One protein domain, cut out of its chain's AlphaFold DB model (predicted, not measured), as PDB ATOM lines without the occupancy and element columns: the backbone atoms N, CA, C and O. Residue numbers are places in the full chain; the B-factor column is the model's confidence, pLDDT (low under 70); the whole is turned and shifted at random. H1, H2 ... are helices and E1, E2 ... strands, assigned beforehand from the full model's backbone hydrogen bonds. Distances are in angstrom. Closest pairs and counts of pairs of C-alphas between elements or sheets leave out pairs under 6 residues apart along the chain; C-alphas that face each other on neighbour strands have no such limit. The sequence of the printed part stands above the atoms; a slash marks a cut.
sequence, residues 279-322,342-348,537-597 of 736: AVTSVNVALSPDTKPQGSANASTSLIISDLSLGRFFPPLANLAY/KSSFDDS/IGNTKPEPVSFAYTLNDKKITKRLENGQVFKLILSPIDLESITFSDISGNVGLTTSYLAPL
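This is residues 279 to 322, 342 to 348 and 537 to 597 of the 736 residues of a protein of Microgenomates group bacterium GW2011_GWC1_44_9 (UniProt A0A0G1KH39). Two antiparallel sheets stand partly face to face as a sandwich, their strands crossed: a twisted slab of four strands, E1, E7, E2 and E5, and a smaller sheet of three, E4, E3 and E6. The short helices H1 and H2 cover the larger sheet's other face near E7 and E1, while H3 is at an end of the sandwich by E5. The printed part has 112 residues, with named elements in the order E1 E2 H1 H2 E3 E4 E5 H3 E6 E7; the class is mixed, helices and strands. It is compact, with a radius of gyration of the C-alphas of 13.4 A and spans of 37 by 36 by 22 A.

The larger sheet begins with edge strand E1, residues 279 to 286, antiparallel to E7, residues 587 to 596; N 281 and O 593 are 2.9 A apart, within hydrogen-bond range. E7 is antiparallel to E2, residues 301 to 307, with N 304 and O 590 at 2.8 A. E2 is antiparallel to edge strand E5, residues 566 to 570, with N 303 and O 568 at 2.8 A. H1, residues 308 to 311, is on this sheet over E7, at a height over the sheet of 7.1 A; the closest C-alphas are those of Leu 308 and Gly 588, 3.9 A apart. H2, residues 314 to 321, is on the same face at a height over the sheet of 8.1 A, over E1 and along the strands, at 5 degrees to E1 on the local plane. H3, residues 572 to 577, is on the opposite face, over E5, and stands up from the sheet at 53 degrees. In the other sheet, the hairpin of E3, residues 545 to 551, and E4, residues 554 to 560, has N 547 and O 558 at 3.0 A. E6, residues 579 to 584, is antiparallel to E3, with N 548 and O 581 at 2.8 A. The facing parts of the sheets are 9.9 A centre to centre, with strands at 45 degrees. Every O i to N i+4 pair is within hydrogen-bond range in H2 and H3; H1 is too short for one.

E1 begins at C-alpha 279 (141.938, 138.812, 112.247) and is 23.6 A long. E2 is 19.4 A, E3 20.0 A, E4 19.5 A, E5 13.1 A and E6 15.3 A. H1, H2 and H3 are 4.8, 10.1 and 9.0 A long. E7, 29.5 A, ends at C-alpha 596 (137.495, 135.661, 115.131).

The C-alphas of Asn 539 and Asp 553, the two farthest apart, are 39.2 A apart. Residues 323 to 341 and 349 to 536 are not printed; the C-alpha gaps are 13.8 A and 19.6 A. The link E1 to E2 is long. Mean pLDDT of the printed part is 93.2, and no printed residue is under 70.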
ATOM      1  N   ALA A 279     140.747 137.978 112.152       83.25
ATOM      2  CA  ALA A 279     141.938 138.812 112.247       83.25
ATOM      3  C   ALA A 279     143.161 137.947 112.567       83.25
ATOM      4  O   ALA A 279     143.074 136.960 113.307       83.25
ATOM      5  N   VAL A 280     144.316 138.317 112.020       86.75
ATOM      6  CA  VAL A 280     145.586 137.719 112.429       86.75
ATOM      7  C   VAL A 280     146.068 138.387 113.707       86.75
ATOM      8  O   VAL A 280     146.041 139.606 113.838       86.75
ATOM      9  N   THR A 281     146.508 137.582 114.665       88.75
ATOM     10  CA  THR A 281     147.323 138.058 115.781       88.75
ATOM     11  C   THR A 281     148.716 137.500 115.594       88.75
ATOM     12  O   THR A 281     148.880 136.294 115.387       88.75
ATOM     13  N   SER A 282     149.724 138.369 115.637       91.44
ATOM     14  CA  SER A 282     151.112 137.941 115.584       91.44
ATOM     15  C   SER A 282     151.998 138.807 116.462       91.44
ATOM     16  O   SER A 282     151.883 140.031 116.461       91.44
ATOM     17  N   VAL A 283     152.880 138.151 117.207       92.44
ATOM     18  CA  VAL A 283     153.857 138.788 118.090       92.44
ATOM     19  C   VAL A 283     155.197 138.112 117.861       92.44
ATOM     20  O   VAL A 283     155.260 136.888 117.803       92.44
ATOM     21  N   ASN A 284     156.264 138.899 117.745       95.31
ATOM     22  CA  ASN A 284     157.635 138.407 117.724       95.31
ATOM     23  C   ASN A 284     158.370 138.883 118.980       95.31
ATOM     24  O   ASN A 284     158.258 140.047 119.362       95.31
ATOM     25  N   VAL A 285     159.106 137.976 119.619       96.19
ATOM     26  CA  VAL A 285     159.932 138.256 120.798       96.19
ATOM     27  C   VAL A 285     161.290 137.573 120.672       96.19
ATOM     28  O   VAL A 285     161.423 136.556 119.988       96.19
ATOM     29  N   ALA A 286     162.299 138.095 121.369       97.31
ATOM     30  CA  ALA A 286     163.537 137.357 121.589       97.31
ATOM     31  C   ALA A 286     163.250 136.145 122.490       97.31
ATOM     32  O   ALA A 286     162.639 136.286 123.550       97.31
ATOM     33  N   LEU A 287     163.675 134.958 122.063       97.62
ATOM     34  CA  LEU A 287     163.463 133.726 122.806       97.62
ATOM     35  C   LEU A 287     164.429 133.650 123.995       97.62
ATOM     36  O   LEU A 287     165.641 133.796 123.853       97.62
ATOM     37  N   SER A 288     163.882 133.349 125.163       97.06
ATOM     38  CA  SER A 288     164.608 133.088 126.407       97.06
ATOM     39  C   SER A 288     164.037 131.847 127.108       97.06
ATOM     40  O   SER A 288     162.921 131.428 126.784       97.06
ATOM     41  N   PRO A 289     164.744 131.259 128.094       96.38
ATOM     42  CA  PRO A 289     164.214 130.130 128.865       96.38
ATOM     43  C   PRO A 289     162.892 130.438 129.590       96.38
ATOM     44  O   PRO A 289     162.079 129.538 129.786       96.38
ATOM     45  N   ASP A 290     162.651 131.708 129.929       95.25
ATOM     46  CA  ASP A 290     161.439 132.176 130.617       95.25
ATOM     47  C   ASP A 290     160.299 132.555 129.656       95.25
ATOM     48  O   ASP A 290     159.218 132.967 130.088       95.25
ATOM     49  N   THR A 291     160.525 132.455 128.342       95.25
ATOM     50  CA  THR A 291     159.538 132.862 127.339       95.25
ATOM     51  C   THR A 291     158.313 131.958 127.388       95.25
ATOM     52  O   THR A 291     158.406 130.750 127.171       95.25
ATOM     53  N   LYS A 292     157.144 132.571 127.601       94.12
ATOM     54  CA  LYS A 292     155.832 131.922 127.505       94.12
ATOM     55  C   LYS A 292     155.124 132.393 126.233       94.12
ATOM     56  O   LYS A 292     154.742 133.564 126.170       94.12
ATOM     57  N   PRO A 293     154.972 131.535 125.210       93.62
ATOM     58  CA  PRO A 293     154.353 131.931 123.950       93.62
ATOM     59  C   PRO A 293     152.890 132.361 124.144       93.62
ATOM     60  O   PRO A 293     152.102 131.637 124.745       93.62
ATOM     61  N   GLN A 294     152.509 133.521 123.601       91.44
ATOM     62  CA  GLN A 294     151.102 133.935 123.523       91.44
ATOM     63  C   GLN A 294     150.405 133.216 122.362       91.44
ATOM     64  O   GLN A 294     150.985 133.089 121.282       91.44
ATOM     65  N   GLY A 295     149.156 132.785 122.545       89.94
ATOM     66  CA  GLY A 295     148.414 132.076 121.504       89.94
ATOM     67  C   GLY A 295     146.904 132.120 121.677       89.94
ATOM     68  O   GLY A 295     146.374 132.704 122.621       89.94
ATOM     69  N   SER A 296     146.208 131.483 120.740       86.25
ATOM     70  CA  SER A 296     144.755 131.353 120.784       86.25
ATOM     71  C   SER A 296     144.313 130.428 121.917       86.25
ATOM     72  O   SER A 296     144.844 129.329 122.063       86.25
ATOM     73  N   ALA A 297     143.264 130.817 122.646       82.50
ATOM     74  CA  ALA A 297     142.608 129.942 123.618       82.50
ATOM     75  C   ALA A 297     141.836 128.781 122.953       82.50
ATOM     76  O   ALA A 297     141.636 127.735 123.564       82.50
ATOM     77  N   ASN A 298     141.405 128.953 121.693       75.31
ATOM     78  CA  ASN A 298     140.391 128.097 121.051       75.31
ATOM     79  C   ASN A 298     140.840 127.523 119.690       75.31
ATOM     80  O   ASN A 298     140.066 126.868 118.977       75.31
ATOM     81  N   ALA A 299     142.072 127.803 119.273       80.81
ATOM     82  CA  ALA A 299     142.631 127.353 118.006       80.81
ATOM     83  C   ALA A 299     144.115 127.016 118.154       80.81
ATOM     84  O   ALA A 299     144.767 127.388 119.128       80.81
ATOM     85  N   SER A 300     144.655 126.299 117.173       85.88
ATOM     86  CA  SER A 300     146.089 126.051 117.138       85.88
ATOM     87  C   SER A 300     146.862 127.345 116.903       85.88
ATOM     88  O   SER A 300     146.417 128.220 116.160       85.88
ATOM     89  N   THR A 301     148.041 127.441 117.510       92.12
ATOM     90  CA  THR A 301     148.962 128.567 117.337       92.12
ATOM     91  C   THR A 301     150.223 128.093 116.634       92.12
ATOM     92  O   THR A 301     150.797 127.063 116.993       92.12
ATOM     93  N   SER A 302     150.641 128.839 115.612       94.31
ATOM     94  CA  SER A 302     151.915 128.616 114.937       94.31
ATOM     95  C   SER A 302     153.023 129.316 115.712       94.31
ATOM     96  O   SER A 302     152.929 130.511 115.977       94.31
ATOM     97  N   LEU A 303     154.067 128.571 116.062       96.56
ATOM     98  CA  LEU A 303     155.329 129.085 116.578       96.56
ATOM     99  C   LEU A 303     156.338 129.012 115.444       96.56
ATOM    100  O   LEU A 303     156.629 127.928 114.945       96.56
ATOM    101  N   ILE A 304     156.855 130.161 115.046       96.31
ATOM    102  CA  ILE A 304     157.806 130.330 113.958       96.31
ATOM    103  C   ILE A 304     159.093 130.830 114.600       96.31
ATOM    104  O   ILE A 304     159.140 131.939 115.129       96.31
ATOM    105  N   ILE A 305     160.109 129.976 114.623       97.88
ATOM    106  CA  ILE A 305     161.382 130.228 115.294       97.88
ATOM    107  C   ILE A 305     162.456 130.415 114.231       97.88
ATOM    108  O   ILE A 305     162.611 129.573 113.347       97.88
ATOM    109  N   SER A 306     163.197 131.510 114.319       97.06
ATOM    110  CA  SER A 306     164.237 131.880 113.358       97.06
ATOM    111  C   SER A 306     165.335 132.681 114.048       97.06
ATOM    112  O   SER A 306     165.264 132.949 115.246       97.06
ATOM    113  N   ASP A 307     166.339 133.116 113.292       97.12
ATOM    114  CA  ASP A 307     167.137 134.267 113.709       97.12
ATOM    115  C   ASP A 307     166.224 135.499 113.902       97.12
ATOM    116  O   ASP A 307     165.276 135.711 113.134       97.12
ATOM    117  N   LEU A 308     166.468 136.281 114.956       96.12
ATOM    118  CA  LEU A 308     165.624 137.408 115.360       96.12
ATOM    119  C   LEU A 308     165.638 138.545 114.329       96.12
ATOM    120  O   LEU A 308     164.606 139.192 114.137       96.12
ATOM    121  N   SER A 309     166.767 138.775 113.646       93.62
ATOM    122  CA  SER A 309     166.886 139.852 112.653       93.62
ATOM    123  C   SER A 309     165.971 139.626 111.447       93.62
ATOM    124  O   SER A 309     165.436 140.590 110.902       93.62
ATOM    125  N   LEU A 310     165.717 138.358 111.098       94.12
ATOM    126  CA  LEU A 310     164.754 137.960 110.073       94.12
ATOM    127  C   LEU A 310     163.330 137.817 110.645       94.12
ATOM    128  O   LEU A 310     162.368 138.324 110.070       94.12
ATOM    129  N   GLY A 311     163.183 137.161 111.802       94.38
ATOM    130  CA  GLY A 311     161.887 136.824 112.413       94.38
ATOM    131  C   GLY A 311     160.997 138.025 112.739       94.38
ATOM    132  O   GLY A 311     159.769 137.924 112.655       94.38
ATOM    133  N   ARG A 312     161.606 139.177 113.045       93.88
ATOM    134  CA  ARG A 312     160.909 140.438 113.354       93.88
ATOM    135  C   ARG A 312     160.015 140.958 112.224       93.88
ATOM    136  O   ARG A 312     159.101 141.732 112.491       93.88
ATOM    137  N   PHE A 313     160.241 140.530 110.979       95.88
ATOM    138  CA  PHE A 313     159.431 140.957 109.836       95.88
ATOM    139  C   PHE A 313     158.145 140.148 109.660       95.88
ATOM    140  O   PHE A 313     157.251 140.582 108.934       95.88
ATOM    141  N   PHE A 314     157.996 139.007 110.343       96.00
ATOM    142  CA  PHE A 314     156.784 138.202 110.205       96.00
ATOM    143  C   PHE A 314     155.518 138.936 110.682       96.00
ATOM    144  O   PHE A 314     154.560 138.966 109.914       96.00
ATOM    145  N   PRO A 315     155.459 139.562 111.879       94.81
ATOM    146  CA  PRO A 315     154.246 140.256 112.315       94.81
ATOM    147  C   PRO A 315     153.747 141.362 111.368       94.81
ATOM    148  O   PRO A 315     152.563 141.335 111.026       94.81
ATOM    149  N   PRO A 316     154.579 142.312 110.883       95.25
ATOM    150  CA  PRO A 316     154.090 143.317 109.942       95.25
ATOM    151  C   PRO A 316     153.676 142.710 108.592       95.25
ATOM    152  O   PRO A 316     152.651 143.119 108.050       95.25
ATOM    153  N   LEU A 317     154.381 141.686 108.084       96.69
ATOM    154  CA  LEU A 317     153.937 140.952 106.891       96.69
ATOM    155  C   LEU A 317     152.587 140.268 107.111       96.69
ATOM    156  O   LEU A 317     151.729 140.313 106.235       96.69
ATOM    157  N   ALA A 318     152.384 139.647 108.273       94.31
ATOM    158  CA  ALA A 318     151.127 139.000 108.618       94.31
ATOM    159  C   ALA A 318     149.986 140.026 108.632       94.31
ATOM    160  O   ALA A 318     148.949 139.792 108.019       94.31
ATOM    161  N   ASN A 319     150.186 141.199 109.233       90.69
ATOM    162  CA  ASN A 319     149.177 142.261 109.230       90.69
ATOM    163  C   ASN A 319     148.800 142.703 107.806       90.69
ATOM    164  O   ASN A 319     147.614 142.828 107.501       90.69
ATOM    165  N   LEU A 320     149.781 142.870 106.912       93.75
ATOM    166  CA  LEU A 320     149.532 143.192 105.501       93.75
ATOM    167  C   LEU A 320     148.810 142.044 104.763       93.75
ATOM    168  O   LEU A 320     147.859 142.283 104.015       93.75
ATOM    169  N   ALA A 321     149.204 140.796 105.034       92.94
ATOM    170  CA  ALA A 321     148.648 139.567 104.464       92.94
ATOM    171  C   ALA A 321     147.186 139.274 104.857       92.94
ATOM    172  O   ALA A 321     146.547 138.441 104.209       92.94
ATOM    173  N   TYR A 322     146.651 139.948 105.879       86.81
ATOM    174  CA  TYR A 322     145.271 139.796 106.363       86.81
ATOM    175  C   TYR A 322     144.485 141.120 106.375       86.81
ATOM    176  O   TYR A 322     143.496 141.262 107.094       86.81
ATOM    177  N   LYS A 342     155.271 132.957 102.469       94.75
ATOM    178  CA  LYS A 342     155.400 131.609 101.915       94.75
ATOM    179  C   LYS A 342     156.847 131.222 101.631       94.75
ATOM    180  O   LYS A 342     157.247 130.097 101.907       94.75
ATOM    181  N   SER A 343     157.610 132.137 101.043       92.56
ATOM    182  CA  SER A 343     158.999 131.884 100.654       92.56
ATOM    183  C   SER A 343     159.973 131.935 101.832       92.56
ATOM    184  O   SER A 343     160.938 131.174 101.834       92.56
ATOM    185  N   SER A 344     159.719 132.792 102.828       91.62
ATOM    186  CA  SER A 344     160.685 133.083 103.898       91.62
ATOM    187  C   SER A 344     160.356 132.450 105.254       91.62
ATOM    188  O   SER A 344     161.265 132.252 106.051       91.62
ATOM    189  N   PHE A 345     159.087 132.142 105.553       92.31
ATOM    190  CA  PHE A 345     158.665 131.795 106.920       92.31
ATOM    191  C   PHE A 345     157.715 130.595 107.026       92.31
ATOM    192  O   PHE A 345     157.835 129.810 107.967       92.31
ATOM    193  N   ASP A 346     156.750 130.464 106.115       86.94
ATOM    194  CA  ASP A 346     155.683 129.464 106.202       86.94
ATOM    195  C   ASP A 346     155.168 129.027 104.824       86.94
ATOM    196  O   ASP A 346     154.216 129.591 104.281       86.94
ATOM    197  N   ASP A 347     155.752 127.955 104.290       83.50
ATOM    198  CA  ASP A 347     155.430 127.389 102.975       83.50
ATOM    199  C   ASP A 347     153.988 126.861 102.836       83.50
ATOM    200  O   ASP A 347     153.519 126.620 101.716       83.50
ATOM    201  N   SER A 348     153.263 126.721 103.952       78.81
ATOM    202  CA  SER A 348     151.863 126.294 103.971       78.81
ATOM    203  C   SER A 348     150.877 127.402 103.595       78.81
ATOM    204  O   SER A 348     149.715 127.106 103.294       78.81
ATOM    205  N   ILE A 537     164.313 142.704 104.348       95.56
ATOM    206  CA  ILE A 537     164.477 141.244 104.291       95.56
ATOM    207  C   ILE A 537     165.606 140.871 103.324       95.56
ATOM    208  O   ILE A 537     166.478 140.091 103.699       95.56
ATOM    209  N   GLY A 538     165.636 141.458 102.123       93.44
ATOM    210  CA  GLY A 538     166.688 141.201 101.131       93.44
ATOM    211  C   GLY A 538     168.093 141.598 101.598       93.44
ATOM    212  O   GLY A 538     169.070 140.941 101.245       93.44
ATOM    213  N   ASN A 539     168.190 142.635 102.434       92.56
ATOM    214  CA  ASN A 539     169.449 143.125 102.999       92.56
ATOM    215  C   ASN A 539     169.847 142.432 104.314       92.56
ATOM    216  O   ASN A 539     170.991 142.560 104.761       92.56
ATOM    217  N   THR A 540     168.928 141.695 104.944       92.00
ATOM    218  CA  THR A 540     169.179 140.999 106.208       92.00
ATOM    219  C   THR A 540     170.070 139.783 105.975       92.00
ATOM    220  O   THR A 540     169.784 138.925 105.140       92.00
ATOM    221  N   LYS A 541     171.149 139.679 106.755       93.12
ATOM    222  CA  LYS A 541     172.054 138.523 106.770       93.12
ATOM    223  C   LYS A 541     171.836 137.748 108.072       93.12
ATOM    224  O   LYS A 541     172.421 138.126 109.083       93.12
ATOM    225  N   PRO A 542     170.963 136.727 108.080       93.31
ATOM    226  CA  PRO A 542     170.649 135.986 109.296       93.31
ATOM    227  C   PRO A 542     171.855 135.172 109.770       93.31
ATOM    228  O   PRO A 542     172.484 134.459 108.984       93.31
ATOM    229  N   GLU A 543     172.137 135.242 111.068       95.81
ATOM    230  CA  GLU A 543     173.210 134.480 111.708       95.81
ATOM    231  C   GLU A 543     172.741 133.061 112.089       95.81
ATOM    232  O   GLU A 543     171.542 132.823 112.280       95.81
ATOM    233  N   PRO A 544     173.654 132.079 112.216       97.44
ATOM    234  CA  PRO A 544     173.311 130.766 112.744       97.44
ATOM    235  C   PRO A 544     172.808 130.849 114.187       97.44
ATOM    236  O   PRO A 544     173.469 131.417 115.058       97.44
ATOM    237  N   VAL A 545     171.678 130.200 114.466       98.19
ATOM    238  CA  VAL A 545     171.101 130.145 115.815       98.19
ATOM    239  C   VAL A 545     170.744 128.717 116.214       98.19
ATOM    240  O   VAL A 545     170.497 127.852 115.371       98.19
ATOM    241  N   SER A 546     170.712 128.434 117.514       98.25
ATOM    242  CA  SER A 546     170.267 127.134 118.024       98.25
ATOM    243  C   SER A 546     169.487 127.262 119.322       98.25
ATOM    244  O   SER A 546     169.633 128.228 120.064       98.25
ATOM    245  N   PHE A 547     168.611 126.294 119.559       98.50
ATOM    246  CA  PHE A 547     167.760 126.217 120.739       98.50
ATOM    247  C   PHE A 547     167.297 124.775 120.941       98.50
ATOM    248  O   PHE A 547     167.308 123.954 120.019       98.50
ATOM    249  N   ALA A 548     166.826 124.466 122.139       98.31
ATOM    250  CA  ALA A 548     166.062 123.266 122.422       98.31
ATOM    251  C   ALA A 548     164.681 123.634 122.963       98.31
ATOM    252  O   ALA A 548     164.541 124.585 123.728       98.31
ATOM    253  N   TYR A 549     163.668 122.855 122.597       97.88
ATOM    254  CA  TYR A 549     162.346 122.926 123.214       97.88
ATOM    255  C   TYR A 549     161.975 121.577 123.824       97.88
ATOM    256  O   TYR A 549     162.359 120.527 123.303       97.88
ATOM    257  N   THR A 550     161.226 121.605 124.921       97.31
ATOM    258  CA  THR A 550     160.677 120.414 125.570       97.31
ATOM    259  C   THR A 550     159.161 120.471 125.496       97.31
ATOM    260  O   THR A 550     158.559 121.469 125.884       97.31
ATOM    261  N   LEU A 551     158.557 119.398 124.990       94.44
ATOM    262  CA  LEU A 551     157.109 119.217 124.919       94.44
ATOM    263  C   LEU A 551     156.790 117.750 125.221       94.44
ATOM    264  O   LEU A 551     157.442 116.867 124.661       94.44
ATOM    265  N   ASN A 552     155.802 117.484 126.083       90.44
ATOM    266  CA  ASN A 552     155.421 116.124 126.500       90.44
ATOM    267  C   ASN A 552     156.635 115.283 126.954       90.44
ATOM    268  O   ASN A 552     156.886 114.200 126.427       90.44
ATOM    269  N   ASP A 553     157.446 115.849 127.860       90.06
ATOM    270  CA  ASP A 553     158.697 115.284 128.405       90.06
ATOM    271  C   ASP A 553     159.787 114.941 127.372       90.06
ATOM    272  O   ASP A 553     160.816 114.342 127.697       90.06
ATOM    273  N   LYS A 554     159.613 115.352 126.111       94.88
ATOM    274  CA  LYS A 554     160.579 115.120 125.038       94.88
ATOM    275  C   LYS A 554     161.302 116.410 124.676       94.88
ATOM    276  O   LYS A 554     160.709 117.330 124.116       94.88
ATOM    277  N   LYS A 555     162.611 116.438 124.931       97.00
ATOM    278  CA  LYS A 555     163.508 117.526 124.522       97.00
ATOM    279  C   LYS A 555     163.982 117.332 123.078       97.00
ATOM    280  O   LYS A 555     164.432 116.247 122.707       97.00
ATOM    281  N   ILE A 556     163.883 118.379 122.261       97.81
ATOM    282  CA  ILE A 556     164.302 118.401 120.856       97.81
ATOM    283  C   ILE A 556     165.189 119.623 120.625       97.81
ATOM    284  O   ILE A 556     164.761 120.753 120.842       97.81
ATOM    285  N   THR A 557     166.405 119.391 120.133       98.00
ATOM    286  CA  THR A 557     167.362 120.446 119.774       98.00
ATOM    287  C   THR A 557     167.274 120.779 118.287       98.00
ATOM    288  O   THR A 557     167.117 119.891 117.441       98.00
ATOM    289  N   LYS A 558     167.385 122.066 117.961       98.19
ATOM    290  CA  LYS A 558     167.385 122.610 116.605       98.19
ATOM    291  C   LYS A 558     168.541 123.584 116.428       98.19
ATOM    292  O   LYS A 558     168.872 124.348 117.328       98.19
ATOM    293  N   ARG A 559     169.128 123.548 115.238       97.94
ATOM    294  CA  ARG A 559     170.105 124.513 114.743       97.94
ATOM    295  C   ARG A 559     169.606 124.991 113.389       97.94
ATOM    296  O   ARG A 559     169.228 124.155 112.569       97.94
ATOM    297  N   LEU A 560     169.545 126.301 113.217       97.62
ATOM    298  CA  LEU A 560     169.057 126.980 112.026       97.62
ATOM    299  C   LEU A 560     170.217 127.762 111.428       97.62
ATOM    300  O   LEU A 560     170.900 128.498 112.136       97.62
ATOM    301  N   GLU A 561     170.451 127.574 110.136       95.75
ATOM    302  CA  GLU A 561     171.528 128.232 109.395       95.75
ATOM    303  C   GLU A 561     170.963 128.887 108.137       95.75
ATOM    304  O   GLU A 561     169.913 128.475 107.647       95.75
ATOM    305  N   ASN A 562     171.656 129.891 107.591       90.56
ATOM    306  CA  ASN A 562     171.299 130.534 106.320       90.56
ATOM    307  C   ASN A 562     169.825 130.986 106.251       90.56
ATOM    308  O   ASN A 562     169.151 130.764 105.248       90.56
ATOM    309  N   GLY A 563     169.301 131.564 107.338       90.12
ATOM    310  CA  GLY A 563     167.919 132.058 107.396       90.12
ATOM    311  C   GLY A 563     166.846 130.976 107.501       90.12
ATOM    312  O   GLY A 563     165.670 131.276 107.326       90.12
ATOM    313  N   GLN A 564     167.219 129.726 107.792       94.88
ATOM    314  CA  GLN A 564     166.250 128.669 108.064       94.88
ATOM    315  C   GLN A 564     165.276 129.064 109.175       94.88
ATOM    316  O   GLN A 564     165.645 129.653 110.192       94.88
ATOM    317  N   VAL A 565     164.031 128.642 108.992       94.88
ATOM    318  CA  VAL A 565     162.940 128.841 109.939       94.88
ATOM    319  C   VAL A 565     162.425 127.480 110.391       94.88
ATOM    320  O   VAL A 565     162.302 126.544 109.599       94.88
ATOM    321  N   PHE A 566     162.128 127.351 111.681       96.31
ATOM    322  CA  PHE A 566     161.501 126.169 112.252       96.31
ATOM    323  C   PHE A 566     160.093 126.492 112.731       96.31
ATOM    324  O   PHE A 566     159.899 127.377 113.561       96.31
ATOM    325  N   LYS A 567     159.113 125.736 112.234       94.50
ATOM    326  CA  LYS A 567     157.703 125.914 112.575       94.50
ATOM    327  C   LYS A 567     157.182 124.766 113.437       94.50
ATOM    328  O   LYS A 567     157.397 123.593 113.130       94.50
ATOM    329  N   LEU A 568     156.431 125.118 114.475       93.06
ATOM    330  CA  LEU A 568     155.577 124.223 115.252       93.06
ATOM    331  C   LEU A 568     154.136 124.723 115.190       93.06
ATOM    332  O   LEU A 568     153.895 125.923 115.182       93.06
ATOM    333  N   ILE A 569     153.176 123.804 115.178       92.06
ATOM    334  CA  ILE A 569     151.757 124.126 115.341       92.06
ATOM    335  C   ILE A 569     151.305 123.424 116.612       92.06
ATOM    336  O   ILE A 569     151.349 122.196 116.678       92.06
ATOM    337  N   LEU A 570     150.911 124.199 117.617       89.75
ATOM    338  CA  LEU A 570     150.570 123.687 118.942       89.75
ATOM    339  C   LEU A 570     149.088 123.894 119.238       89.75
ATOM    340  O   LEU A 570     148.500 124.902 118.841       89.75
ATOM    341  N   SER A 571     148.480 122.930 119.930       90.38
ATOM    342  CA  SER A 571     147.178 123.122 120.573       90.38
ATOM    343  C   SER A 571     147.310 124.096 121.757       90.38
ATOM    344  O   SER A 571     148.427 124.290 122.236       90.38
ATOM    345  N   PRO A 572     146.211 124.679 122.276       88.38
ATOM    346  CA  PRO A 572     146.277 125.519 123.477       88.38
ATOM    347  C   PRO A 572     146.950 124.817 124.673       88.38
ATOM    348  O   PRO A 572     147.755 125.423 125.369       88.38
ATOM    349  N   ILE A 573     146.706 123.513 124.852       89.00
ATOM    350  CA  ILE A 573     147.290 122.706 125.939       89.00
ATOM    351  C   ILE A 573     148.800 122.513 125.736       89.00
ATOM    352  O   ILE A 573     149.596 122.702 126.655       89.00
ATOM    353  N   ASP A 574     149.219 122.152 124.519       93.12
ATOM    354  CA  ASP A 574     150.643 121.975 124.209       93.12
ATOM    355  C   ASP A 574     151.406 123.307 124.310       93.12
ATOM    356  O   ASP A 574     152.553 123.338 124.748       93.12
ATOM    357  N   LEU A 575     150.757 124.414 123.939       94.00
ATOM    358  CA  LEU A 575     151.314 125.761 124.021       94.00
ATOM    359  C   LEU A 575     151.615 126.180 125.465       94.00
ATOM    360  O   LEU A 575     152.647 126.793 125.712       94.00
ATOM    361  N   GLU A 576     150.741 125.846 126.416       92.88
ATOM    362  CA  GLU A 576     150.950 126.161 127.836       92.88
ATOM    363  C   GLU A 576     152.097 125.356 128.465       92.88
ATOM    364  O   GLU A 576     152.715 125.811 129.429       92.88
ATOM    365  N   SER A 577     152.388 124.167 127.928       93.69
ATOM    366  CA  SER A 577     153.378 123.237 128.492       93.69
ATOM    367  C   SER A 577     154.770 123.314 127.855       93.69
ATOM    368  O   SER A 577     155.722 122.757 128.409       93.69
ATOM    369  N   ILE A 578     154.921 123.982 126.705       96.56
ATOM    370  CA  ILE A 578     156.216 124.079 126.023       96.56
ATOM    371  C   ILE A 578     157.217 124.912 126.835       96.56
ATOM    372  O   ILE A 578     156.903 125.984 127.346       96.56
ATOM    373  N   THR A 579     158.457 124.430 126.915       97.25
ATOM    374  CA  THR A 579     159.578 125.148 127.546       97.25
ATOM    375  C   THR A 579     160.792 125.181 126.628       97.25
ATOM    376  O   THR A 579     160.957 124.298 125.782       97.25
ATOM    377  N   PHE A 580     161.658 126.183 126.798       98.00
ATOM    378  CA  PHE A 580     162.835 126.401 125.954       98.00
ATOM    379  C   PHE A 580     164.130 126.368 126.774       98.00
ATOM    380  O   PHE A 580     164.160 126.744 127.941       98.00
ATOM    381  N   SER A 581     165.212 125.879 126.173       97.94
ATOM    382  CA  SER A 581     166.538 125.753 126.797       97.94
ATOM    383  C   SER A 581     167.639 125.738 125.732       97.94
ATOM    384  O   SER A 581     167.337 125.781 124.542       97.94
ATOM    385  N   ASP A 582     168.908 125.677 126.147       97.56
ATOM    386  CA  ASP A 582     170.085 125.563 125.266       97.56
ATOM    387  C   ASP A 582     170.102 126.590 124.116       97.56
ATOM    388  O   ASP A 582     170.394 126.256 122.968       97.56
ATOM    389  N   ILE A 583     169.729 127.836 124.416       98.19
ATOM    390  CA  ILE A 583     169.602 128.910 123.428       98.19
ATOM    391  C   ILE A 583     170.985 129.508 123.147       98.19
ATOM    392  O   ILE A 583     171.700 129.899 124.069       98.19
ATOM    393  N   SER A 584     171.352 129.595 121.871       98.00
ATOM    394  CA  SER A 584     172.593 130.210 121.400       98.00
ATOM    395  C   SER A 584     172.334 131.048 120.148       98.00
ATOM    396  O   SER A 584     171.675 130.587 119.213       98.00
ATOM    397  N   GLY A 585     172.871 132.271 120.141       96.38
ATOM    398  CA  GLY A 585     172.556 133.304 119.152       96.38
ATOM    399  C   GLY A 585     171.276 134.079 119.493       96.38
ATOM    400  O   GLY A 585     170.633 133.831 120.515       96.38
ATOM    401  N   ASN A 586     170.904 135.025 118.631       96.94
ATOM    402  CA  ASN A 586     169.696 135.835 118.796       96.94
ATOM    403  C   ASN A 586     168.494 135.106 118.189       96.94
ATOM    404  O   ASN A 586     168.086 135.383 117.066       96.94
ATOM    405  N   VAL A 587     167.932 134.144 118.920       98.06
ATOM    406  CA  VAL A 587     166.752 133.398 118.465       98.06
ATOM    407  C   VAL A 587     165.500 134.262 118.621       98.06
ATOM    408  O   VAL A 587     165.203 134.742 119.712       98.06
ATOM    409  N   GLY A 588     164.742 134.440 117.543       97.19
ATOM    410  CA  GLY A 588     163.413 135.038 117.561       97.19
ATOM    411  C   GLY A 588     162.325 133.971 117.606       97.19
ATOM    412  O   GLY A 588     162.399 132.971 116.893       97.19
ATOM    413  N   LEU A 589     161.298 134.202 118.419       97.81
ATOM    414  CA  LEU A 589     160.063 133.430 118.441       97.81
ATOM    415  C   LEU A 589     158.912 134.324 117.992       97.81
ATOM    416  O   LEU A 589     158.544 135.270 118.686       97.81
ATOM    417  N   THR A 590     158.305 133.974 116.866       96.94
ATOM    418  CA  THR A 590     157.037 134.548 116.429       96.94
ATOM    419  C   THR A 590     155.895 133.603 116.752       96.94
ATOM    420  O   THR A 590     155.914 132.443 116.343       96.94
ATOM    421  N   THR A 591     154.868 134.093 117.438       95.81
ATOM    422  CA  THR A 591     153.577 133.410 117.516       95.81
ATOM    423  C   THR A 591     152.616 134.007 116.498       95.81
ATOM    424  O   THR A 591     152.631 135.212 116.229       95.81
ATOM    425  N   SER A 592     151.802 133.160 115.872       93.62
ATOM    426  CA  SER A 592     150.778 133.597 114.926       93.62
ATOM    427  C   SER A 592     149.566 132.677 114.946       93.62
ATOM    428  O   SER A 592     149.694 131.448 114.925       93.62
ATOM    429  N   TYR A 593     148.380 133.272 114.994       90.19
ATOM    430  CA  TYR A 593     147.108 132.564 114.918       90.19
ATOM    431  C   TYR A 593     146.016 133.473 114.359       90.19
ATOM    432  O   TYR A 593     146.091 134.700 114.447       90.19
ATOM    433  N   LEU A 594     144.982 132.851 113.795       85.81
ATOM    434  CA  LEU A 594     143.759 133.543 113.404       85.81
ATOM    435  C   LEU A 594     142.774 133.515 114.562       85.81
ATOM    436  O   LEU A 594     142.524 132.461 115.154       85.81
ATOM    437  N   ALA A 595     142.211 134.675 114.867       81.69
ATOM    438  CA  ALA A 595     141.161 134.838 115.853       81.69
ATOM    439  C   ALA A 595     139.922 135.433 115.175       81.69
ATOM    440  O   ALA A 595     140.064 136.341 114.354       81.69
ATOM    441  N   PRO A 596     138.709 134.951 115.496       81.62
ATOM    442  CA  PRO A 596     137.495 135.661 115.131       81.62
ATOM    443  C   PRO A 596     137.549 137.099 115.652       81.62
ATOM    444  O   PRO A 596     137.923 137.322 116.806       81.62
ATOM    445  N   LEU A 597     137.186 138.066 114.815       82.62
ATOM    446  CA  LEU A 597     137.041 139.450 115.250       82.62
ATOM    447  C   LEU A 597     135.705 139.571 115.990       82.62
ATOM    448  O   LEU A 597     134.644 139.697 115.378       82.62
TER     449      LEU A 597